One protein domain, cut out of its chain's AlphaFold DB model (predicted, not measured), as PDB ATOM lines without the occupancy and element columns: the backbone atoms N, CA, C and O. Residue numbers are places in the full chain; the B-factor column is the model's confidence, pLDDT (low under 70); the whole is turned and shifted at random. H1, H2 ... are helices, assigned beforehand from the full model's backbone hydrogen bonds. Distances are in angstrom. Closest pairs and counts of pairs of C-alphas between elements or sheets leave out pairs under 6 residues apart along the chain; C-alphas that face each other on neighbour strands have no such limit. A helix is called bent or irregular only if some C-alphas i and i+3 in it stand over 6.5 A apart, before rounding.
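AT A GLANCE: This is residues 330 to 366, 387 to 476 and 513 to 560 of the 1162 residues of an uncharacterized protein of viral metagenome (UniProt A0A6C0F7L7). Two long helices, H1 and the H6b arm of bent H6, lie side by side, with H2 packed on H1; at one end the hairpin H3-H4 packs through H3 crosswise on arm H6a. The printed part has 175 residues with six named helices, H1 to H6 in order, all helix. It is loose, radius of gyration of the C-alphas 20.7 A, spanning 79 by 40 by 25 A.

IN THESE COORDINATES: H1, residues 330 to 365, 53.2 A, begins at C-alpha 330 (226.037, 151.339, 230.293). H2 is 407 to 425, H3 430 to 448, H4 453 to 466, H5 473 to 476. H6, 514 to 558, one helix by its hydrogen bonds, is bent: C-alphas 531 and 534 are 6.5 A apart. Its arms are H6a, 514 to 531, and H6b, 534 to 558, 36.6 A, ending at C-alpha 558 (222.956, 160.204, 232.269).

HOW THE PARTS SIT: H1 and H6b touch at a shallow tilt of 3 degrees, opposite ways; their closest C-alphas, Ile 331 and Lys 554, are 6.4 A apart. H2 touches H1, closest C-alphas Leu 420 and Ile 350, 6.4 A. H3 touches H6a, closest C-alphas Val 443 and Arg 522, 6.0 A. H5 touches no helix. Every O i to N i+4 pair is within hydrogen-bond range in H2, H3, H4, H6a and H6b; 30 of 32 in H1.

THE WHOLE: Cuts leave gaps of 11.7 A between C-alphas 366 and 387 and 21.3 A between 476 and 513. pLDDT is under 70 at 64 residues, among them 400 to 414 and 446 to 464.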
ATOM      1  N   ASN A 330     227.303 151.316 231.015       67.50
ATOM      2  CA  ASN A 330     226.037 151.339 230.293       67.50
ATOM      3  C   ASN A 330     226.143 152.213 229.035       67.50
ATOM      4  O   ASN A 330     225.661 151.803 227.982       67.50
ATOM      5  N   ILE A 331     226.850 153.349 229.099       66.81
ATOM      6  CA  ILE A 331     227.082 154.205 227.923       66.81
ATOM      7  C   ILE A 331     227.946 153.461 226.898       66.81
ATOM      8  O   ILE A 331     227.572 153.385 225.729       66.81
ATOM      9  N   GLN A 332     229.014 152.777 227.332       67.19
ATOM     10  CA  GLN A 332     229.809 151.921 226.436       67.19
ATOM     11  C   GLN A 332     228.991 150.807 225.748       67.19
ATOM     12  O   GLN A 332     229.307 150.418 224.622       67.19
ATOM     13  N   ARG A 333     227.949 150.267 226.402       76.94
ATOM     14  CA  ARG A 333     227.040 149.286 225.780       76.94
ATOM     15  C   ARG A 333     226.161 149.929 224.714       76.94
ATOM     16  O   ARG A 333     225.998 149.337 223.653       76.94
ATOM     17  N   ILE A 334     225.638 151.128 224.971       74.94
ATOM     18  CA  ILE A 334     224.823 151.862 223.997       74.94
ATOM     19  C   ILE A 334     225.655 152.300 222.788       74.94
ATOM     20  O   ILE A 334     225.200 152.107 221.666       74.94
ATOM     21  N   ILE A 335     226.896 152.759 222.980       73.00
ATOM     22  CA  ILE A 335     227.822 153.057 221.872       73.00
ATOM     23  C   ILE A 335     228.017 151.817 220.981       73.00
ATOM     24  O   ILE A 335     227.843 151.901 219.771       73.00
ATOM     25  N   LYS A 336     228.279 150.638 221.564       76.44
ATOM     26  CA  LYS A 336     228.440 149.381 220.801       76.44
ATOM     27  C   LYS A 336     227.165 148.925 220.077       76.44
ATOM     28  O   LYS A 336     227.254 148.288 219.029       76.44
ATOM     29  N   LEU A 337     225.986 149.235 220.618       79.56
ATOM     30  CA  LEU A 337     224.702 148.973 219.958       79.56
ATOM     31  C   LEU A 337     224.434 149.966 218.816       79.56
ATOM     32  O   LEU A 337     223.926 149.551 217.778       79.56
ATOM     33  N   TYR A 338     224.806 151.238 218.984       80.06
ATOM     34  CA  TYR A 338     224.724 152.278 217.954       80.06
ATOM     35  C   TYR A 338     225.626 151.949 216.761       80.06
ATOM     36  O   TYR A 338     225.122 151.829 215.646       80.06
ATOM     37  N   THR A 339     226.920 151.685 216.989       76.88
ATOM     38  CA  THR A 339     227.849 151.338 215.899       76.88
ATOM     39  C   THR A 339     227.402 150.081 215.155       76.88
ATOM     40  O   THR A 339     227.388 150.076 213.932       76.88
ATOM     41  N   SER A 340     226.919 149.053 215.865       80.62
ATOM     42  CA  SER A 340     226.385 147.843 215.224       80.62
ATOM     43  C   SER A 340     225.112 148.106 214.400       80.62
ATOM     44  O   SER A 340     224.911 147.476 213.362       80.62
ATOM     45  N   GLN A 341     224.248 149.042 214.807       83.19
ATOM     46  CA  GLN A 341     223.091 149.444 213.997       83.19
ATOM     47  C   GLN A 341     223.513 150.235 212.748       83.19
ATOM     48  O   GLN A 341     222.937 150.010 211.682       83.19
ATOM     49  N   LEU A 342     224.546 151.082 212.846       78.94
ATOM     50  CA  LEU A 342     225.148 151.744 211.687       78.94
ATOM     51  C   LEU A 342     225.807 150.743 210.727       78.94
ATOM     52  O   LEU A 342     225.526 150.802 209.534       78.94
ATOM     53  N   ASP A 343     226.599 149.789 211.226       78.81
ATOM     54  CA  ASP A 343     227.226 148.737 210.410       78.81
ATOM     55  C   ASP A 343     226.187 147.973 209.581       78.81
ATOM     56  O   ASP A 343     226.339 147.827 208.367       78.81
ATOM     57  N   ASN A 344     225.093 147.537 210.213       84.75
ATOM     58  CA  ASN A 344     224.007 146.841 209.524       84.75
ATOM     59  C   ASN A 344     223.312 147.730 208.475       84.75
ATOM     60  O   ASN A 344     222.995 147.256 207.382       84.75
ATOM     61  N   LEU A 345     223.100 149.016 208.773       84.12
ATOM     62  CA  LEU A 345     222.494 149.960 207.833       84.12
ATOM     63  C   LEU A 345     223.396 150.220 206.615       84.12
ATOM     64  O   LEU A 345     222.919 150.199 205.481       84.12
ATOM     65  N   TYR A 346     224.699 150.407 206.830       80.12
ATOM     66  CA  TYR A 346     225.672 150.595 205.754       80.12
ATOM     67  C   TYR A 346     225.843 149.335 204.900       80.12
ATOM     68  O   TYR A 346     225.908 149.453 203.679       80.12
ATOM     69  N   GLN A 347     225.866 148.134 205.488       81.69
ATOM     70  CA  GLN A 347     225.911 146.895 204.700       81.69
ATOM     71  C   GLN A 347     224.627 146.701 203.879       81.69
ATOM     72  O   GLN A 347     224.703 146.353 202.704       81.69
ATOM     73  N   SER A 348     223.455 147.030 204.441       84.75
ATOM     74  CA  SER A 348     222.196 147.049 203.684       84.75
ATOM     75  C   SER A 348     222.219 148.061 202.532       84.75
ATOM     76  O   SER A 348     221.645 147.782 201.480       84.75
ATOM     77  N   TYR A 349     222.868 149.217 202.709       85.12
ATOM     78  CA  TYR A 349     223.040 150.203 201.641       85.12
ATOM     79  C   TYR A 349     223.978 149.697 200.542       85.12
ATOM     80  O   TYR A 349     223.600 149.704 199.374       85.12
ATOM     81  N   ILE A 350     225.166 149.210 200.909       82.12
ATOM     82  CA  ILE A 350     226.172 148.689 199.973       82.12
ATOM     83  C   ILE A 350     225.581 147.561 199.114       82.12
ATOM     84  O   ILE A 350     225.768 147.564 197.897       82.12
ATOM     85  N   SER A 351     224.822 146.635 199.712       85.44
ATOM     86  CA  SER A 351     224.082 145.604 198.973       85.44
ATOM     87  C   SER A 351     223.066 146.205 197.997       85.44
ATOM     88  O   SER A 351     223.137 145.921 196.807       85.44
ATOM     89  N   ALA A 352     222.186 147.102 198.451       86.31
ATOM     90  CA  ALA A 352     221.166 147.698 197.585       86.31
ATOM     91  C   ALA A 352     221.759 148.540 196.431       86.31
ATOM     92  O   ALA A 352     221.206 148.566 195.332       86.31
ATOM     93  N   VAL A 353     222.909 149.195 196.644       85.19
ATOM     94  CA  VAL A 353     223.656 149.881 195.577       85.19
ATOM     95  C   VAL A 353     224.242 148.876 194.582       85.19
ATOM     96  O   VAL A 353     224.075 149.062 193.377       85.19
ATOM     97  N   LYS A 354     224.880 147.790 195.049       84.69
ATOM     98  CA  LYS A 354     225.360 146.707 194.168       84.69
ATOM     99  C   LYS A 354     224.223 146.148 193.318       84.69
ATOM    100  O   LYS A 354     224.395 146.031 192.108       84.69
ATOM    101  N   ASP A 355     223.064 145.885 193.918       85.44
ATOM    102  CA  ASP A 355     221.885 145.376 193.216       85.44
ATOM    103  C   ASP A 355     221.395 146.372 192.148       85.44
ATOM    104  O   ASP A 355     221.083 145.970 191.029       85.44
ATOM    105  N   ALA A 356     221.380 147.681 192.429       85.75
ATOM    106  CA  ALA A 356     221.010 148.707 191.445       85.75
ATOM    107  C   ALA A 356     221.959 148.740 190.224       85.75
ATOM    108  O   ALA A 356     221.504 148.833 189.077       85.75
ATOM    109  N   PHE A 357     223.272 148.606 190.449       84.75
ATOM    110  CA  PHE A 357     224.263 148.497 189.372       84.75
ATOM    111  C   PHE A 357     224.129 147.170 188.608       84.75
ATOM    112  O   PHE A 357     224.033 147.179 187.379       84.75
ATOM    113  N   GLN A 358     224.060 146.035 189.311       83.38
ATOM    114  CA  GLN A 358     223.964 144.701 188.704       83.38
ATOM    115  C   GLN A 358     222.683 144.519 187.888       83.38
ATOM    116  O   GLN A 358     222.749 143.967 186.790       83.38
ATOM    117  N   ASN A 359     221.538 145.024 188.358       81.75
ATOM    118  CA  ASN A 359     220.294 145.013 187.587       81.75
ATOM    119  C   ASN A 359     220.420 145.866 186.314       81.75
ATOM    120  O   ASN A 359     220.052 145.412 185.232       81.75
ATOM    121  N   THR A 360     221.010 147.064 186.406       77.62
ATOM    122  CA  THR A 360     221.197 147.940 185.235       77.62
ATOM    123  C   THR A 360     222.122 147.322 184.178       77.62
ATOM    124  O   THR A 360     221.882 147.492 182.982       77.62
ATOM    125  N   ILE A 361     223.145 146.572 184.598       74.69
ATOM    126  CA  ILE A 361     224.041 145.814 183.710       74.69
ATOM    127  C   ILE A 361     223.318 144.590 183.112       74.69
ATOM    128  O   ILE A 361     223.255 144.433 181.891       74.69
ATOM    129  N   SER A 362     222.688 143.760 183.947       67.62
ATOM    130  CA  SER A 362     222.062 142.486 183.541       67.62
ATOM    131  C   SER A 362     220.841 142.651 182.626       67.62
ATOM    132  O   SER A 362     220.501 141.743 181.868       67.62
ATOM    133  N   ILE A 363     220.178 143.811 182.661       58.25
ATOM    134  CA  ILE A 363     219.085 144.135 181.733       58.25
ATOM    135  C   ILE A 363     219.606 144.353 180.298       58.25
ATOM    136  O   ILE A 363     218.871 144.083 179.351       58.25
ATOM    137  N   SER A 364     220.863 144.784 180.104       51.78
ATOM    138  CA  SER A 364     221.429 144.993 178.756       51.78
ATOM    139  C   SER A 364     221.897 143.722 178.032       51.78
ATOM    140  O   SER A 364     222.064 143.768 176.818       51.78
ATOM    141  N   SER A 365     222.070 142.592 178.725       48.78
ATOM    142  CA  SER A 365     222.541 141.333 178.121       48.78
ATOM    143  C   SER A 365     221.426 140.342 177.750       48.78
ATOM    144  O   SER A 365     221.660 139.439 176.951       48.78
ATOM    145  N   ASN A 366     220.204 140.521 178.270       45.22
ATOM    146  CA  ASN A 366     219.066 139.606 178.063       45.22
ATOM    147  C   ASN A 366     217.989 140.118 177.080       45.22
ATOM    148  O   ASN A 366     216.924 139.510 176.955       45.22
ATOM    149  N   CYS A 387     225.417 148.094 174.877       66.88
ATOM    150  CA  CYS A 387     226.305 148.594 175.914       66.88
ATOM    151  C   CYS A 387     227.298 147.503 176.329       66.88
ATOM    152  O   CYS A 387     226.909 146.549 176.996       66.88
ATOM    153  N   ASP A 388     228.579 147.685 176.010       71.25
ATOM    154  CA  ASP A 388     229.671 146.922 176.622       71.25
ATOM    155  C   ASP A 388     229.632 147.077 178.157       71.25
ATOM    156  O   ASP A 388     229.454 148.179 178.686       71.25
ATOM    157  N   ASP A 389     229.806 145.983 178.893       68.19
ATOM    158  CA  ASP A 389     229.836 145.965 180.359       68.19
ATOM    159  C   ASP A 389     231.029 146.724 180.950       68.19
ATOM    160  O   ASP A 389     230.996 147.098 182.120       68.19
ATOM    161  N   SER A 390     232.033 147.077 180.139       73.75
ATOM    162  CA  SER A 390     233.066 148.033 180.545       73.75
ATOM    163  C   SER A 390     232.566 149.489 180.661       73.75
ATOM    164  O   SER A 390     233.221 150.313 181.304       73.75
ATOM    165  N   MET A 391     231.385 149.817 180.116       77.75
ATOM    166  CA  MET A 391     230.762 151.154 180.133       77.75
ATOM    167  C   MET A 391     229.858 151.354 181.365       77.75
ATOM    168  O   MET A 391     228.641 151.528 181.246       77.75
ATOM    169  N   ILE A 392     230.442 151.297 182.564       84.12
ATOM    170  CA  ILE A 392     229.760 151.600 183.836       84.12
ATOM    171  C   ILE A 392     229.991 153.083 184.195       84.12
ATOM    172  O   ILE A 392     231.156 153.494 184.236       84.12
ATOM    173  N   PRO A 393     228.945 153.891 184.473       86.06
ATOM    174  CA  PRO A 393     229.105 155.291 184.872       86.06
ATOM    175  C   PRO A 393     229.798 155.409 186.237       86.06
ATOM    176  O   PRO A 393     229.431 154.719 187.192       86.06
ATOM    177  N   VAL A 394     230.781 156.305 186.337       86.88
ATOM    178  CA  VAL A 394     231.518 156.580 187.583       86.88
ATOM    179  C   VAL A 394     230.863 157.775 188.264       86.88
ATOM    180  O   VAL A 394     231.065 158.914 187.856       86.88
ATOM    181  N   MET A 395     230.034 157.488 189.264       82.62
ATOM    182  CA  MET A 395     229.126 158.441 189.900       82.62
ATOM    183  C   MET A 395     229.709 158.987 191.204       82.62
ATOM    184  O   MET A 395     230.443 158.296 191.911       82.62
ATOM    185  N   THR A 396     229.337 160.216 191.552       77.94
ATOM    186  CA  THR A 396     229.555 160.793 192.892       77.94
ATOM    187  C   THR A 396     228.312 160.676 193.773       77.94
ATOM    188  O   THR A 396     228.397 160.690 194.996       77.94
ATOM    189  N   GLU A 397     227.158 160.460 193.149       75.06
ATOM    190  CA  GLU A 397     225.828 160.368 193.748       75.06
ATOM    191  C   GLU A 397     225.560 158.997 194.400       75.06
ATOM    192  O   GLU A 397     224.483 158.786 194.947       75.06
ATOM    193  N   ILE A 398     226.517 158.060 194.349       73.62
ATOM    194  CA  ILE A 398     226.476 156.761 195.058       73.62
ATOM    195  C   ILE A 398     226.920 156.852 196.521       73.62
ATOM    196  O   ILE A 398     226.936 155.847 197.231       73.62
ATOM    197  N   TYR A 399     227.347 158.028 196.969       75.62
ATOM    198  CA  TYR A 399     227.755 158.246 198.345       75.62
ATOM    199  C   TYR A 399     226.578 158.755 199.180       75.62
ATOM    200  O   TYR A 399     225.625 159.344 198.666       75.62
ATOM    201  N   LEU A 400     226.630 158.483 200.482       67.50
ATOM    202  CA  LEU A 400     225.680 159.018 201.448       67.50
ATOM    203  C   LEU A 400     226.351 160.129 202.235       67.50
ATOM    204  O   LEU A 400     227.247 159.871 203.042       67.50
ATOM    205  N   ASP A 401     225.879 161.346 202.012       62.22
ATOM    206  CA  ASP A 401     226.185 162.474 202.875       62.22
ATOM    207  C   ASP A 401     225.280 162.386 204.111       62.22
ATOM    208  O   ASP A 401     224.083 162.680 204.073       62.22
ATOM    209  N   PHE A 402     225.859 161.882 205.202       61.31
ATOM    210  CA  PHE A 402     225.229 161.830 206.516       61.31
ATOM    211  C   PHE A 402     225.542 163.107 207.300       61.31
ATOM    212  O   PHE A 402     226.700 163.494 207.446       61.31
ATOM    213  N   GLU A 403     224.501 163.742 207.833       50.53
ATOM    214  CA  GLU A 403     224.602 164.955 208.645       50.53
ATOM    215  C   GLU A 403     224.555 164.590 210.140       50.53
ATOM    216  O   GLU A 403     223.503 164.201 210.658       50.53
ATOM    217  N   GLY A 404     225.696 164.722 210.826       45.47
ATOM    218  CA  GLY A 404     225.894 164.390 212.246       45.47
ATOM    219  C   GLY A 404     226.681 163.085 212.473       45.47
ATOM    220  O   GLY A 404     227.062 162.421 211.517       45.47
ATOM    221  N   ILE A 405     226.988 162.683 213.713       43.44
ATOM    222  CA  ILE A 405     227.052 163.504 214.948       43.44
ATOM    223  C   ILE A 405     228.499 163.705 215.429       43.44
ATOM    224  O   ILE A 405     228.819 164.787 215.913       43.44
ATOM    225  N   ASP A 406     229.364 162.703 215.261       51.00
ATOM    226  CA  ASP A 406     230.769 162.715 215.683       51.00
ATOM    227  C   ASP A 406     231.705 162.561 214.466       51.00
ATOM    228  O   ASP A 406     231.344 161.942 213.463       51.00
ATOM    229  N   GLU A 407     232.949 163.045 214.558       44.53
ATOM    230  CA  GLU A 407     233.968 162.894 213.495       44.53
ATOM    231  C   GLU A 407     234.248 161.423 213.135       44.53
ATOM    232  O   GLU A 407     234.636 161.109 212.007       44.53
ATOM    233  N   THR A 408     233.976 160.495 214.059       48.91
ATOM    234  CA  THR A 408     234.024 159.051 213.803       48.91
ATOM    235  C   THR A 408     233.044 158.608 212.722       48.91
ATOM    236  O   THR A 408     233.405 157.744 211.926       48.91
ATOM    237  N   ASP A 409     231.850 159.205 212.637       51.41
ATOM    238  CA  ASP A 409     230.854 158.869 211.611       51.41
ATOM    239  C   ASP A 409     231.325 159.366 210.227       51.41
ATOM    240  O   ASP A 409     231.114 158.694 209.214       51.41
ATOM    241  N   VAL A 410     232.072 160.478 210.179       53.72
ATOM    242  CA  VAL A 410     232.697 161.002 208.950       53.72
ATOM    243  C   VAL A 410     233.844 160.102 208.484       53.72
ATOM    244  O   VAL A 410     233.857 159.692 207.320       53.72
ATOM    245  N   GLN A 411     234.769 159.720 209.371       56.09
ATOM    246  CA  GLN A 411     235.861 158.787 209.040       56.09
ATOM    247  C   GLN A 411     235.316 157.411 208.621       56.09
ATOM    248  O   GLN A 411     235.762 156.827 207.627       56.09
ATOM    249  N   TYR A 412     234.288 156.924 209.323       60.41
ATOM    250  CA  TYR A 412     233.552 155.713 208.972       60.41
ATOM    251  C   TYR A 412     232.930 155.829 207.571       60.41
ATOM    252  O   TYR A 412     233.112 154.928 206.747       60.41
ATOM    253  N   SER A 413     232.279 156.957 207.252       59.84
ATOM    254  CA  SER A 413     231.725 157.206 205.916       59.84
ATOM    255  C   SER A 413     232.802 157.157 204.828       59.84
ATOM    256  O   SER A 413     232.557 156.580 203.776       59.84
ATOM    257  N   SER A 414     234.005 157.701 205.063       65.31
ATOM    258  CA  SER A 414     235.097 157.665 204.080       65.31
ATOM    259  C   SER A 414     235.557 156.231 203.827       65.31
ATOM    260  O   SER A 414     235.539 155.773 202.689       65.31
ATOM    261  N   LYS A 415     235.830 155.467 204.894       70.12
ATOM    262  CA  LYS A 415     236.205 154.048 204.786       70.12
ATOM    263  C   LYS A 415     235.136 153.219 204.058       70.12
ATOM    264  O   LYS A 415     235.468 152.282 203.332       70.12
ATOM    265  N   LYS A 416     233.849 153.546 204.232       69.62
ATOM    266  CA  LYS A 416     232.742 152.895 203.513       69.62
ATOM    267  C   LYS A 416     232.577 153.372 202.068       69.62
ATOM    268  O   LYS A 416     232.233 152.544 201.227       69.62
ATOM    269  N   ARG A 417     232.882 154.634 201.754       73.38
ATOM    270  CA  ARG A 417     232.995 155.130 200.370       73.38
ATOM    271  C   ARG A 417     234.106 154.407 199.617       73.38
ATOM    272  O   ARG A 417     233.864 153.965 198.498       73.38
ATOM    273  N   ASP A 418     235.270 154.211 200.233       75.62
ATOM    274  CA  ASP A 418     236.389 153.481 199.623       75.62
ATOM    275  C   ASP A 418     236.025 152.012 199.348       75.62
ATOM    276  O   ASP A 418     236.236 151.525 198.236       75.62
ATOM    277  N   GLN A 419     235.394 151.327 200.316       76.25
ATOM    278  CA  GLN A 419     234.877 149.964 200.125       76.25
ATOM    279  C   GLN A 419     233.861 149.898 198.971       76.25
ATOM    280  O   GLN A 419     234.036 149.104 198.050       76.25
ATOM    281  N   LEU A 420     232.853 150.777 198.957       77.75
ATOM    282  CA  LEU A 420     231.842 150.829 197.894       77.75
ATOM    283  C   LEU A 420     232.462 151.122 196.513       77.75
ATOM    284  O   LEU A 420     232.101 150.493 195.519       77.75
ATOM    285  N   THR A 421     233.438 152.031 196.455       80.00
ATOM    286  CA  THR A 421     234.182 152.374 195.231       80.00
ATOM    287  C   THR A 421     234.953 151.167 194.703       80.00
ATOM    288  O   THR A 421     234.893 150.872 193.509       80.00
ATOM    289  N   GLN A 422     235.651 150.440 195.579       80.94
ATOM    290  CA  GLN A 422     236.399 149.242 195.209       80.94
ATOM    291  C   GLN A 422     235.474 148.108 194.740       80.94
ATOM    292  O   GLN A 422     235.814 147.398 193.797       80.94
ATOM    293  N   GLU A 423     234.300 147.948 195.350       78.75
ATOM    294  CA  GLU A 423     233.359 146.877 195.008       78.75
ATOM    295  C   GLU A 423     232.550 147.133 193.726       78.75
ATOM    296  O   GLU A 423     232.227 146.177 193.025       78.75
ATOM    297  N   ILE A 424     232.240 148.393 193.390       80.44
ATOM    298  CA  ILE A 424     231.559 148.744 192.129       80.44
ATOM    299  C   ILE A 424     232.568 148.885 190.980       80.44
ATOM    300  O   ILE A 424     232.342 148.372 189.884       80.44
ATOM    301  N   TYR A 425     233.682 149.588 191.211       84.81
ATOM    302  CA  TYR A 425     234.591 150.033 190.149       84.81
ATOM    303  C   TYR A 425     235.935 149.300 190.107       84.81
ATOM    304  O   TYR A 425     236.688 149.506 189.158       84.81
ATOM    305  N   GLY A 426     236.245 148.413 191.060       80.38
ATOM    306  CA  GLY A 426     237.527 147.689 191.108       80.38
ATOM    307  C   GLY A 426     237.801 146.771 189.909       80.38
ATOM    308  O   GLY A 426     238.955 146.448 189.642       80.38
ATOM    309  N   ASN A 427     236.761 146.399 189.155       78.75
ATOM    310  CA  ASN A 427     236.881 145.641 187.904       78.75
ATOM    311  C   ASN A 427     237.189 146.528 186.677       78.75
ATOM    312  O   ASN A 427     237.539 146.006 185.618       78.75
ATOM    313  N   LEU A 428     237.068 147.858 186.784       80.56
ATOM    314  CA  LEU A 428     237.448 148.779 185.712       80.56
ATOM    315  C   LEU A 428     238.964 149.002 185.728       80.56
ATOM    316  O   LEU A 428     239.537 149.429 186.729       80.56
ATOM    317  N   ASN A 429     239.616 148.810 184.580       81.69
ATOM    318  CA  ASN A 429     240.992 149.275 184.414       81.69
ATOM    319  C   ASN A 429     241.059 150.818 184.522       81.69
ATOM    320  O   ASN A 429     240.069 151.523 184.309       81.69
ATOM    321  N   SER A 430     242.236 151.363 184.838       77.31
ATOM    322  CA  SER A 430     242.406 152.799 185.111       77.31
ATOM    323  C   SER A 430     242.073 153.713 183.925       77.31
ATOM    324  O   SER A 430     241.632 154.846 184.136       77.31
ATOM    325  N   GLN A 431     242.222 153.235 182.685       76.44
ATOM    326  CA  GLN A 431     241.836 153.982 181.486       76.44
ATOM    327  C   GLN A 431     240.311 154.044 181.344       76.44
ATOM    328  O   GLN A 431     239.771 155.136 181.178       76.44
ATOM    329  N   ASN A 432     239.614 152.916 181.504       77.94
ATOM    330  CA  ASN A 432     238.151 152.853 181.455       77.94
ATOM    331  C   ASN A 432     237.515 153.631 182.614       77.94
ATOM    332  O   ASN A 432     236.577 154.384 182.388       77.94
ATOM    333  N   SER A 433     238.062 153.536 183.829       80.38
ATOM    334  CA  SER A 433     237.619 154.346 184.973       80.38
ATOM    335  C   SER A 433     237.750 155.852 184.686       80.38
ATOM    336  O   SER A 433     236.793 156.608 184.864       80.38
ATOM    337  N   THR A 434     238.884 156.290 184.124       79.81
ATOM    338  CA  THR A 434     239.103 157.701 183.746       79.81
ATOM    339  C   THR A 434     238.164 158.153 182.620       79.81
ATOM    340  O   THR A 434     237.538 159.205 182.731       79.81
ATOM    341  N   ARG A 435     238.029 157.355 181.551       78.94
ATOM    342  CA  ARG A 435     237.115 157.590 180.417       78.94
ATOM    343  C   ARG A 435     235.670 157.710 180.890       78.94
ATOM    344  O   ARG A 435     235.011 158.709 180.613       78.94
ATOM    345  N   ASN A 436     235.187 156.710 181.621       82.88
ATOM    346  CA  ASN A 436     233.801 156.654 182.062       82.88
ATOM    347  C   ASN A 436     233.491 157.787 183.035       82.88
ATOM    348  O   ASN A 436     232.409 158.359 182.943       82.88
ATOM    349  N   LYS A 437     234.439 158.173 183.903       84.31
ATOM    350  CA  LYS A 437     234.292 159.367 184.737       84.31
ATOM    351  C   LYS A 437     234.137 160.632 183.896       84.31
ATOM    352  O   LYS A 437     233.129 161.304 184.047       84.31
ATOM    353  N   VAL A 438     235.038 160.912 182.950       79.50
ATOM    354  CA  VAL A 438     234.949 162.123 182.104       79.50
ATOM    355  C   VAL A 438     233.640 162.180 181.297       79.50
ATOM    356  O   VAL A 438     233.068 163.258 181.132       79.50
ATOM    357  N   VAL A 439     233.120 161.038 180.826       78.19
ATOM    358  CA  VAL A 439     231.806 160.984 180.155       78.19
ATOM    359  C   VAL A 439     230.643 161.135 181.148       78.19
ATOM    360  O   VAL A 439     229.662 161.798 180.821       78.19
ATOM    361  N   THR A 440     230.747 160.587 182.364       81.81
ATOM    362  CA  THR A 440     229.724 160.752 183.416       81.81
ATOM    363  C   THR A 440     229.667 162.206 183.891       81.81
ATOM    364  O   THR A 440     228.586 162.788 183.903       81.81
ATOM    365  N   ASP A 441     230.817 162.835 184.147       78.44
ATOM    366  CA  ASP A 441     230.952 164.264 184.456       78.44
ATOM    367  C   ASP A 441     230.263 165.120 183.368       78.44
ATOM    368  O   ASP A 441     229.521 166.052 183.682       78.44
ATOM    369  N   PHE A 442     230.437 164.785 182.080       75.06
ATOM    370  CA  PHE A 442     229.762 165.466 180.965       75.06
ATOM    371  C   PHE A 442     228.237 165.245 180.953       75.06
ATOM    372  O   PHE A 442     227.495 166.209 180.760       75.06
ATOM    373  N   VAL A 443     227.755 164.021 181.205       74.94
ATOM    374  CA  VAL A 443     226.314 163.706 181.338       74.94
ATOM    375  C   VAL A 443     225.675 164.489 182.489       74.94
ATOM    376  O   VAL A 443     224.639 165.125 182.294       74.94
ATOM    377  N   VAL A 444     226.294 164.470 183.673       73.94
ATOM    378  CA  VAL A 444     225.828 165.187 184.872       73.94
ATOM    379  C   VAL A 444     225.791 166.687 184.599       73.94
ATOM    380  O   VAL A 444     224.749 167.323 184.763       73.94
ATOM    381  N   THR A 445     226.894 167.249 184.101       71.06
ATOM    382  CA  THR A 445     226.996 168.691 183.860       71.06
ATOM    383  C   THR A 445     225.980 169.148 182.808       71.06
ATOM    384  O   THR A 445     225.220 170.072 183.083       71.06
ATOM    385  N   LYS A 446     225.854 168.453 181.662       67.69
ATOM    386  CA  LYS A 446     224.866 168.775 180.607       67.69
ATOM    387  C   LYS A 446     223.406 168.653 181.083       67.69
ATOM    388  O   LYS A 446     222.534 169.278 180.484       67.69
ATOM    389  N   ARG A 447     223.122 167.873 182.137       63.28
ATOM    390  CA  ARG A 447     221.769 167.694 182.703       63.28
ATOM    391  C   ARG A 447     221.404 168.724 183.777       63.28
ATOM    392  O   ARG A 447     220.237 169.095 183.859       63.28
ATOM    393  N   PHE A 448     222.356 169.139 184.614       47.88
ATOM    394  CA  PHE A 448     222.070 169.908 185.837       47.88
ATOM    395  C   PHE A 448     222.652 171.326 185.867       47.88
ATOM    396  O   PHE A 448     222.179 172.150 186.648       47.88
ATOM    397  N   LEU A 449     223.656 171.630 185.041       54.56
ATOM    398  CA  LEU A 449     224.350 172.916 185.043       54.56
ATOM    399  C   LEU A 449     224.316 173.521 183.637       54.56
ATOM    400  O   LEU A 449     224.945 173.015 182.710       54.56
ATOM    401  N   GLY A 450     223.589 174.629 183.481       52.25
ATOM    402  CA  GLY A 450     223.617 175.425 182.255       52.25
ATOM    403  C   GLY A 450     225.006 176.030 182.057       52.25
ATOM    404  O   GLY A 450     225.320 177.050 182.663       52.25
ATOM    405  N   LEU A 451     225.839 175.366 181.254       57.00
ATOM    406  CA  LEU A 451     227.204 175.794 180.961       57.00
ATOM    407  C   LEU A 451     227.234 177.010 180.033       57.00
ATOM    408  O   LEU A 451     226.433 177.112 179.104       57.00
ATOM    409  N   ASP A 452     228.237 177.864 180.233       62.56
ATOM    410  CA  ASP A 452     228.705 178.760 179.182       62.56
ATOM    411  C   ASP A 452     229.403 177.985 178.045       62.56
ATOM    412  O   ASP A 452     229.741 176.800 178.154       62.56
ATOM    413  N   GLU A 453     229.572 178.654 176.909       57.59
ATOM    414  CA  GLU A 453     230.006 178.026 175.658       57.59
ATOM    415  C   GLU A 453     231.476 177.584 175.702       57.59
ATOM    416  O   GLU A 453     231.812 176.518 175.180       57.59
ATOM    417  N   ASP A 454     232.334 178.340 176.394       61.69
ATOM    418  CA  ASP A 454     233.744 177.995 176.597       61.69
ATOM    419  C   ASP A 454     233.879 176.747 177.479       61.69
ATOM    420  O   ASP A 454     234.600 175.807 177.124       61.69
ATOM    421  N   ALA A 455     233.144 176.682 178.594       61.69
ATOM    422  CA  ALA A 455     233.091 175.509 179.455       61.69
ATOM    423  C   ALA A 455     232.514 174.290 178.717       61.69
ATOM    424  O   ALA A 455     233.056 173.190 178.848       61.69
ATOM    425  N   HIS A 456     231.474 174.470 177.894       61.88
ATOM    426  CA  HIS A 456     230.902 173.387 177.091       61.88
ATOM    427  C   HIS A 456     231.907 172.840 176.066       61.88
ATOM    428  O   HIS A 456     232.222 171.647 176.091       61.88
ATOM    429  N   CYS A 457     232.480 173.695 175.213       59.97
ATOM    430  CA  CYS A 457     233.450 173.272 174.202       59.97
ATOM    431  C   CYS A 457     234.745 172.711 174.839       59.97
ATOM    432  O   CYS A 457     235.362 171.803 174.274       59.97
ATOM    433  N   ALA A 458     235.149 173.177 176.029       66.44
ATOM    434  CA  ALA A 458     236.261 172.599 176.790       66.44
ATOM    435  C   ALA A 458     235.935 171.207 177.368       66.44
ATOM    436  O   ALA A 458     236.801 170.326 177.375       66.44
ATOM    437  N   LEU A 459     234.698 170.976 177.824       63.31
ATOM    438  CA  LEU A 459     234.255 169.675 178.332       63.31
ATOM    439  C   LEU A 459     234.119 168.651 177.189       63.31
ATOM    440  O   LEU A 459     234.606 167.530 177.323       63.31
ATOM    441  N   VAL A 460     233.597 169.063 176.025       65.56
ATOM    442  CA  VAL A 460     233.600 168.256 174.785       65.56
ATOM    443  C   VAL A 460     235.029 167.875 174.375       65.56
ATOM    444  O   VAL A 460     235.298 166.707 174.100       65.56
ATOM    445  N   GLN A 461     235.985 168.813 174.408       68.56
ATOM    446  CA  GLN A 461     237.396 168.510 174.117       68.56
ATOM    447  C   GLN A 461     238.004 167.488 175.095       68.56
ATOM    448  O   GLN A 461     238.781 166.632 174.666       68.56
ATOM    449  N   ARG A 462     237.640 167.527 176.388       69.31
ATOM    450  CA  ARG A 462     238.058 166.509 177.373       69.31
ATOM    451  C   ARG A 462     237.453 165.138 177.071       69.31
ATOM    452  O   ARG A 462     238.188 164.153 177.104       69.31
ATOM    453  N   VAL A 463     236.162 165.073 176.735       66.88
ATOM    454  CA  VAL A 463     235.487 163.825 176.337       66.88
ATOM    455  C   VAL A 463     236.176 163.213 175.116       66.88
ATOM    456  O   VAL A 463     236.635 162.075 175.195       66.88
ATOM    457  N   LEU A 464     236.347 163.975 174.033       66.81
ATOM    458  CA  LEU A 464     236.997 163.504 172.804       66.81
ATOM    459  C   LEU A 464     238.432 163.003 173.055       66.81
ATOM    460  O   LEU A 464     238.793 161.921 172.589       66.81
ATOM    461  N   ALA A 465     239.219 163.724 173.861       70.44
ATOM    462  CA  ALA A 465     240.562 163.294 174.255       70.44
ATOM    463  C   ALA A 465     240.553 162.007 175.107       70.44
ATOM    464  O   ALA A 465     241.397 161.136 174.902       70.44
ATOM    465  N   SER A 466     239.586 161.848 176.022       65.88
ATOM    466  CA  SER A 466     239.427 160.630 176.842       65.88
ATOM    467  C   SER A 466     238.988 159.398 176.037       65.88
ATOM    468  O   SER A 466     239.236 158.267 176.450       65.88
ATOM    469  N   LEU A 467     238.386 159.617 174.864       64.31
ATOM    470  CA  LEU A 467     238.010 158.590 173.888       64.31
ATOM    471  C   LEU A 467     239.121 158.332 172.848       64.31
ATOM    472  O   LEU A 467     238.922 157.568 171.908       64.31
ATOM    473  N   GLY A 468     240.297 158.953 173.010       63.28
ATOM    474  CA  GLY A 468     241.461 158.780 172.136       63.28
ATOM    475  C   GLY A 468     241.383 159.520 170.796       63.28
ATOM    476  O   GLY A 468     242.298 159.392 169.980       63.28
ATOM    477  N   LEU A 469     240.333 160.312 170.552       65.75
ATOM    478  CA  LEU A 469     240.157 161.027 169.290       65.75
ATOM    479  C   LEU A 469     241.023 162.292 169.232       65.75
ATOM    480  O   LEU A 469     240.957 163.174 170.090       65.75
ATOM    481  N   LYS A 470     241.823 162.408 168.165       56.19
ATOM    482  CA  LYS A 470     242.614 163.609 167.873       56.19
ATOM    483  C   LYS A 470     241.714 164.690 167.280       56.19
ATOM    484  O   LYS A 470     241.339 164.629 166.116       56.19
ATOM    485  N   TYR A 471     241.403 165.707 168.073       55.03
ATOM    486  CA  TYR A 471     240.600 166.845 167.631       55.03
ATOM    487  C   TYR A 471     241.424 167.797 166.743       55.03
ATOM    488  O   TYR A 471     242.347 168.460 167.232       55.03
ATOM    489  N   ASN A 472     241.132 167.857 165.436       50.97
ATOM    490  CA  ASN A 472     241.934 168.651 164.503       50.97
ATOM    491  C   ASN A 472     241.627 170.159 164.622       50.97
ATOM    492  O   ASN A 472     240.599 170.661 164.168       50.97
ATOM    493  N   LYS A 473     242.566 170.906 165.220       48.97
ATOM    494  CA  LYS A 473     242.457 172.357 165.468       48.97
ATOM    495  C   LYS A 473     242.397 173.221 164.198       48.97
ATOM    496  O   LYS A 473     242.160 174.423 164.313       48.97
ATOM    497  N   SER A 474     242.621 172.653 163.010       46.47
ATOM    498  CA  SER A 474     242.450 173.353 161.730       46.47
ATOM    499  C   SER A 474     240.989 173.755 161.482       46.47
ATOM    500  O   SER A 474     240.736 174.891 161.088       46.47
ATOM    501  N   TYR A 475     240.034 172.866 161.780       46.59
ATOM    502  CA  TYR A 475     238.625 173.019 161.400       46.59
ATOM    503  C   TYR A 475     237.942 174.211 162.090       46.59
ATOM    504  O   TYR A 475     237.244 174.991 161.443       46.59
ATOM    505  N   ILE A 476     238.221 174.431 163.382       45.22
ATOM    506  CA  ILE A 476     237.688 175.580 164.141       45.22
ATOM    507  C   ILE A 476     238.221 176.916 163.605       45.22
ATOM    508  O   ILE A 476     237.507 177.916 163.611       45.22
ATOM    509  N   SER A 513     230.597 154.354 167.885       59.94
ATOM    510  CA  SER A 513     230.614 155.813 167.804       59.94
ATOM    511  C   SER A 513     230.698 156.424 169.208       59.94
ATOM    512  O   SER A 513     230.228 155.854 170.200       59.94
ATOM    513  N   CYS A 514     231.264 157.628 169.312       59.53
ATOM    514  CA  CYS A 514     231.295 158.352 170.588       59.53
ATOM    515  C   CYS A 514     229.877 158.660 171.102       59.53
ATOM    516  O   CYS A 514     229.651 158.637 172.308       59.53
ATOM    517  N   ILE A 515     228.917 158.840 170.185       61.84
ATOM    518  CA  ILE A 515     227.481 158.972 170.466       61.84
ATOM    519  C   ILE A 515     226.942 157.708 171.154       61.84
ATOM    520  O   ILE A 515     226.272 157.819 172.176       61.84
ATOM    521  N   ALA A 516     227.293 156.507 170.675       65.25
ATOM    522  CA  ALA A 516     226.894 155.250 171.313       65.25
ATOM    523  C   ALA A 516     227.479 155.101 172.730       65.25
ATOM    524  O   ALA A 516     226.762 154.720 173.651       65.25
ATOM    525  N   THR A 517     228.753 155.466 172.934       68.38
ATOM    526  CA  THR A 517     229.371 155.480 174.278       68.38
ATOM    527  C   THR A 517     228.666 156.475 175.207       68.38
ATOM    528  O   THR A 517     228.339 156.130 176.342       68.38
ATOM    529  N   TYR A 518     228.411 157.698 174.734       72.06
ATOM    530  CA  TYR A 518     227.736 158.742 175.505       72.06
ATOM    531  C   TYR A 518     226.297 158.346 175.863       72.06
ATOM    532  O   TYR A 518     225.942 158.404 177.036       72.06
ATOM    533  N   ASN A 519     225.496 157.882 174.899       73.38
ATOM    534  CA  ASN A 519     224.118 157.449 175.141       73.38
ATOM    535  C   ASN A 519     224.071 156.227 176.073       73.38
ATOM    536  O   ASN A 519     223.270 156.211 177.001       73.38
ATOM    537  N   CYS A 520     224.983 155.262 175.919       77.88
ATOM    538  CA  CYS A 520     225.099 154.128 176.837       77.88
ATOM    539  C   CYS A 520     225.381 154.570 178.287       77.88
ATOM    540  O   CYS A 520     224.674 154.162 179.211       77.88
ATOM    541  N   ILE A 521     226.381 155.437 178.497       79.94
ATOM    542  CA  ILE A 521     226.740 155.934 179.835       79.94
ATOM    543  C   ILE A 521     225.630 156.831 180.403       79.94
ATOM    544  O   ILE A 521     225.310 156.707 181.583       79.94
ATOM    545  N   ARG A 522     224.982 157.661 179.573       81.75
ATOM    546  CA  ARG A 522     223.804 158.469 179.935       81.75
ATOM    547  C   ARG A 522     222.653 157.589 180.417       81.75
ATOM    548  O   ARG A 522     222.136 157.810 181.507       81.75
ATOM    549  N   ASP A 523     222.272 156.577 179.647       81.69
ATOM    550  CA  ASP A 523     221.070 155.784 179.919       81.69
ATOM    551  C   ASP A 523     221.292 154.779 181.061       81.69
ATOM    552  O   ASP A 523     220.367 154.512 181.832       81.69
ATOM    553  N   ARG A 524     222.529 154.288 181.249       84.62
ATOM    554  CA  ARG A 524     222.932 153.570 182.472       84.62
ATOM    555  C   ARG A 524     222.962 154.506 183.691       84.62
ATOM    556  O   ARG A 524     222.414 154.134 184.725       84.62
ATOM    557  N   TYR A 525     223.510 155.723 183.575       85.38
ATOM    558  CA  TYR A 525     223.513 156.725 184.657       85.38
ATOM    559  C   TYR A 525     222.089 157.069 185.114       85.38
ATOM    560  O   TYR A 525     221.825 157.085 186.313       85.38
ATOM    561  N   LEU A 526     221.158 157.300 184.181       82.56
ATOM    562  CA  LEU A 526     219.760 157.614 184.497       82.56
ATOM    563  C   LEU A 526     219.092 156.491 185.307       82.56
ATOM    564  O   LEU A 526     218.578 156.754 186.395       82.56
ATOM    565  N   LYS A 527     219.175 155.242 184.831       84.94
ATOM    566  CA  LYS A 527     218.589 154.060 185.495       84.94
ATOM    567  C   LYS A 527     219.179 153.807 186.884       84.94
ATOM    568  O   LYS A 527     218.439 153.506 187.822       84.94
ATOM    569  N   ILE A 528     220.495 153.967 187.032       85.81
ATOM    570  CA  ILE A 528     221.177 153.839 188.325       85.81
ATOM    571  C   ILE A 528     220.749 154.977 189.260       85.81
ATOM    572  O   ILE A 528     220.301 154.701 190.368       85.81
ATOM    573  N   TYR A 529     220.787 156.238 188.823       84.75
ATOM    574  CA  TYR A 529     220.372 157.397 189.628       84.75
ATOM    575  C   TYR A 529     218.916 157.289 190.121       84.75
ATOM    576  O   TYR A 529     218.621 157.574 191.285       84.75
ATOM    577  N   GLU A 530     218.000 156.835 189.263       85.81
ATOM    578  CA  GLU A 530     216.590 156.618 189.615       85.81
ATOM    579  C   GLU A 530     216.404 155.459 190.604       85.81
ATOM    580  O   GLU A 530     215.574 155.561 191.508       85.81
ATOM    581  N   SER A 531     217.234 154.415 190.509       86.00
ATOM    582  CA  SER A 531     217.278 153.305 191.474       86.00
ATOM    583  C   SER A 531     217.899 153.706 192.821       86.00
ATOM    584  O   SER A 531     217.446 153.249 193.868       86.00
ATOM    585  N   LEU A 532     218.909 154.585 192.825       85.44
ATOM    586  CA  LEU A 532     219.603 155.047 194.034       85.44
ATOM    587  C   LEU A 532     218.745 155.977 194.897       85.44
ATOM    588  O   LEU A 532     218.735 155.833 196.119       85.44
ATOM    589  N   ARG A 533     217.997 156.903 194.285       84.25
ATOM    590  CA  ARG A 533     217.177 157.902 194.994       84.25
ATOM    591  C   ARG A 533     216.277 157.317 196.109       84.25
ATOM    592  O   ARG A 533     216.321 157.851 197.222       84.25
ATOM    593  N   PRO A 534     215.462 156.260 195.891       86.94
ATOM    594  CA  PRO A 534     214.656 155.668 196.963       86.94
ATOM    595  C   PRO A 534     215.509 154.968 198.030       86.94
ATOM    596  O   PRO A 534     215.179 155.055 199.212       86.94
ATOM    597  N   ILE A 535     216.625 154.338 197.641       86.31
ATOM    598  CA  ILE A 535     217.556 153.671 198.562       86.31
ATOM    599  C   ILE A 535     218.187 154.707 199.508       86.31
ATOM    600  O   ILE A 535     218.152 154.531 200.724       86.31
ATOM    601  N   GLN A 536     218.700 155.823 198.979       82.19
ATOM    602  CA  GLN A 536     219.288 156.908 199.774       82.19
ATOM    603  C   GLN A 536     218.264 157.546 200.723       82.19
ATOM    604  O   GLN A 536     218.555 157.747 201.900       82.19
ATOM    605  N   SER A 537     217.040 157.799 200.245       81.81
ATOM    606  CA  SER A 537     215.946 158.329 201.072       81.81
ATOM    607  C   SER A 537     215.596 157.396 202.243       81.81
ATOM    608  O   SER A 537     215.482 157.837 203.391       81.81
ATOM    609  N   TYR A 538     215.507 156.086 201.984       88.06
ATOM    610  CA  TYR A 538     215.289 155.075 203.021       88.06
ATOM    611  C   TYR A 538     216.446 155.018 204.030       88.06
ATOM    612  O   TYR A 538     216.206 155.046 205.241       88.06
ATOM    613  N   THR A 539     217.696 154.993 203.556       83.38
ATOM    614  CA  THR A 539     218.876 154.918 204.425       83.38
ATOM    615  C   THR A 539     219.040 156.170 205.284       83.38
ATOM    616  O   THR A 539     219.232 156.045 206.492       83.38
ATOM    617  N   ASN A 540     218.864 157.372 204.727       81.44
ATOM    618  CA  ASN A 540     218.959 158.620 205.491       81.44
ATOM    619  C   ASN A 540     217.844 158.733 206.540       81.44
ATOM    620  O   ASN A 540     218.092 159.176 207.666       81.44
ATOM    621  N   LYS A 541     216.631 158.249 206.234       86.75
ATOM    622  CA  LYS A 541     215.563 158.109 207.235       86.75
ATOM    623  C   LYS A 541     215.964 157.141 208.355       86.75
ATOM    624  O   LYS A 541     215.806 157.475 209.528       86.75
ATOM    625  N   LYS A 542     216.507 155.966 208.018       87.06
ATOM    626  CA  LYS A 542     216.940 154.963 209.006       87.06
ATOM    627  C   LYS A 542     218.110 155.434 209.867       87.06
ATOM    628  O   LYS A 542     218.100 155.167 211.065       87.06
ATOM    629  N   TYR A 543     219.056 156.183 209.308       83.44
ATOM    630  CA  TYR A 543     220.139 156.809 210.067       83.44
ATOM    631  C   TYR A 543     219.589 157.785 211.112       83.44
ATOM    632  O   TYR A 543     219.880 157.638 212.298       83.44
ATOM    633  N   ARG A 544     218.685 158.693 210.710       81.00
ATOM    634  CA  ARG A 544     218.009 159.623 211.634       81.00
ATOM    635  C   ARG A 544     217.233 158.882 212.740       81.00
ATOM    636  O   ARG A 544     217.310 159.282 213.899       81.00
ATOM    637  N   GLU A 545     216.567 157.761 212.432       86.00
ATOM    638  CA  GLU A 545     215.915 156.901 213.442       86.00
ATOM    639  C   GLU A 545     216.902 156.255 214.444       86.00
ATOM    640  O   GLU A 545     216.543 156.064 215.608       86.00
ATOM    641  N   ILE A 546     218.113 155.879 214.016       83.25
ATOM    642  CA  ILE A 546     219.153 155.278 214.879       83.25
ATOM    643  C   ILE A 546     219.789 156.354 215.772       83.25
ATOM    644  O   ILE A 546     219.867 156.183 216.990       83.25
ATOM    645  N   VAL A 547     220.156 157.495 215.184       78.56
ATOM    646  CA  VAL A 547     220.698 158.676 215.877       78.56
ATOM    647  C   VAL A 547     219.744 159.184 216.963       78.56
ATOM    648  O   VAL A 547     220.164 159.436 218.094       78.56
ATOM    649  N   GLN A 548     218.446 159.284 216.658       82.69
ATOM    650  CA  GLN A 548     217.441 159.742 217.619       82.69
ATOM    651  C   GLN A 548     217.289 158.787 218.815       82.69
ATOM    652  O   GLN A 548     217.109 159.241 219.944       82.69
ATOM    653  N   LYS A 549     217.401 157.468 218.601       83.75
ATOM    654  CA  LYS A 549     217.383 156.480 219.694       83.75
ATOM    655  C   LYS A 549     218.636 156.581 220.560       83.75
ATOM    656  O   LYS A 549     218.527 156.583 221.783       83.75
ATOM    657  N   TYR A 550     219.811 156.715 219.940       81.81
ATOM    658  CA  TYR A 550     221.082 156.859 220.650       81.81
ATOM    659  C   TYR A 550     221.092 158.081 221.579       81.81
ATOM    660  O   TYR A 550     221.418 157.948 222.759       81.81
ATOM    661  N   SER A 551     220.670 159.252 221.091       75.19
ATOM    662  CA  SER A 551     220.637 160.475 221.905       75.19
ATOM    663  C   SER A 551     219.613 160.397 223.044       75.19
ATOM    664  O   SER A 551     219.931 160.770 224.176       75.19
ATOM    665  N   GLN A 552     218.423 159.837 222.795       82.38
ATOM    666  CA  GLN A 552     217.413 159.583 223.832       82.38
ATOM    667  C   GLN A 552     217.928 158.632 224.920       82.38
ATOM    668  O   GLN A 552     217.756 158.896 226.113       82.38
ATOM    669  N   GLU A 553     218.579 157.531 224.542       80.75
ATOM    670  CA  GLU A 553     218.971 156.495 225.496       80.75
ATOM    671  C   GLU A 553     220.299 156.810 226.217       80.75
ATOM    672  O   GLU A 553     220.423 156.505 227.407       80.75
ATOM    673  N   LYS A 554     221.231 157.553 225.590       76.88
ATOM    674  CA  LYS A 554     222.368 158.185 226.292       76.88
ATOM    675  C   LYS A 554     221.866 159.171 227.351       76.88
ATOM    676  O   LYS A 554     222.272 159.075 228.511       76.88
ATOM    677  N   SER A 555     220.926 160.050 226.991       73.38
ATOM    678  CA  SER A 555     220.307 161.002 227.930       73.38
ATOM    679  C   SER A 555     219.639 160.288 229.108       73.38
ATOM    680  O   SER A 555     219.816 160.690 230.256       73.38
ATOM    681  N   ARG A 556     218.946 159.171 228.846       80.50
ATOM    682  CA  ARG A 556     218.304 158.333 229.871       80.50
ATOM    683  C   ARG A 556     219.298 157.682 230.840       80.50
ATOM    684  O   ARG A 556     218.968 157.523 232.016       80.50
ATOM    685  N   ILE A 557     220.493 157.289 230.390       72.25
ATOM    686  CA  ILE A 557     221.543 156.772 231.290       72.25
ATOM    687  C   ILE A 557     222.120 157.897 232.148       72.25
ATOM    688  O   ILE A 557     222.258 157.729 233.361       72.25
ATOM    689  N   LEU A 558     222.427 159.047 231.544       62.41
ATOM    690  CA  LEU A 558     222.956 160.204 232.269       62.41
ATOM    691  C   LEU A 558     221.964 160.660 233.353       62.41
ATOM    692  O   LEU A 558     222.342 160.777 234.515       62.41
ATOM    693  N   SER A 559     220.671 160.760 233.027       66.75
ATOM    694  CA  SER A 559     219.615 161.137 233.978       66.75
ATOM    695  C   SER A 559     219.272 160.073 235.037       66.75
ATOM    696  O   SER A 559     218.425 160.327 235.892       66.75
ATOM    697  N   SER A 560     219.849 158.867 234.970       52.09
ATOM    698  CA  SER A 560     219.595 157.770 235.925       52.09
ATOM    699  C   SER A 560     220.843 157.277 236.664       52.09
ATOM    700  O   SER A 560     220.746 156.390 237.514       52.09
TER     701      SER A 560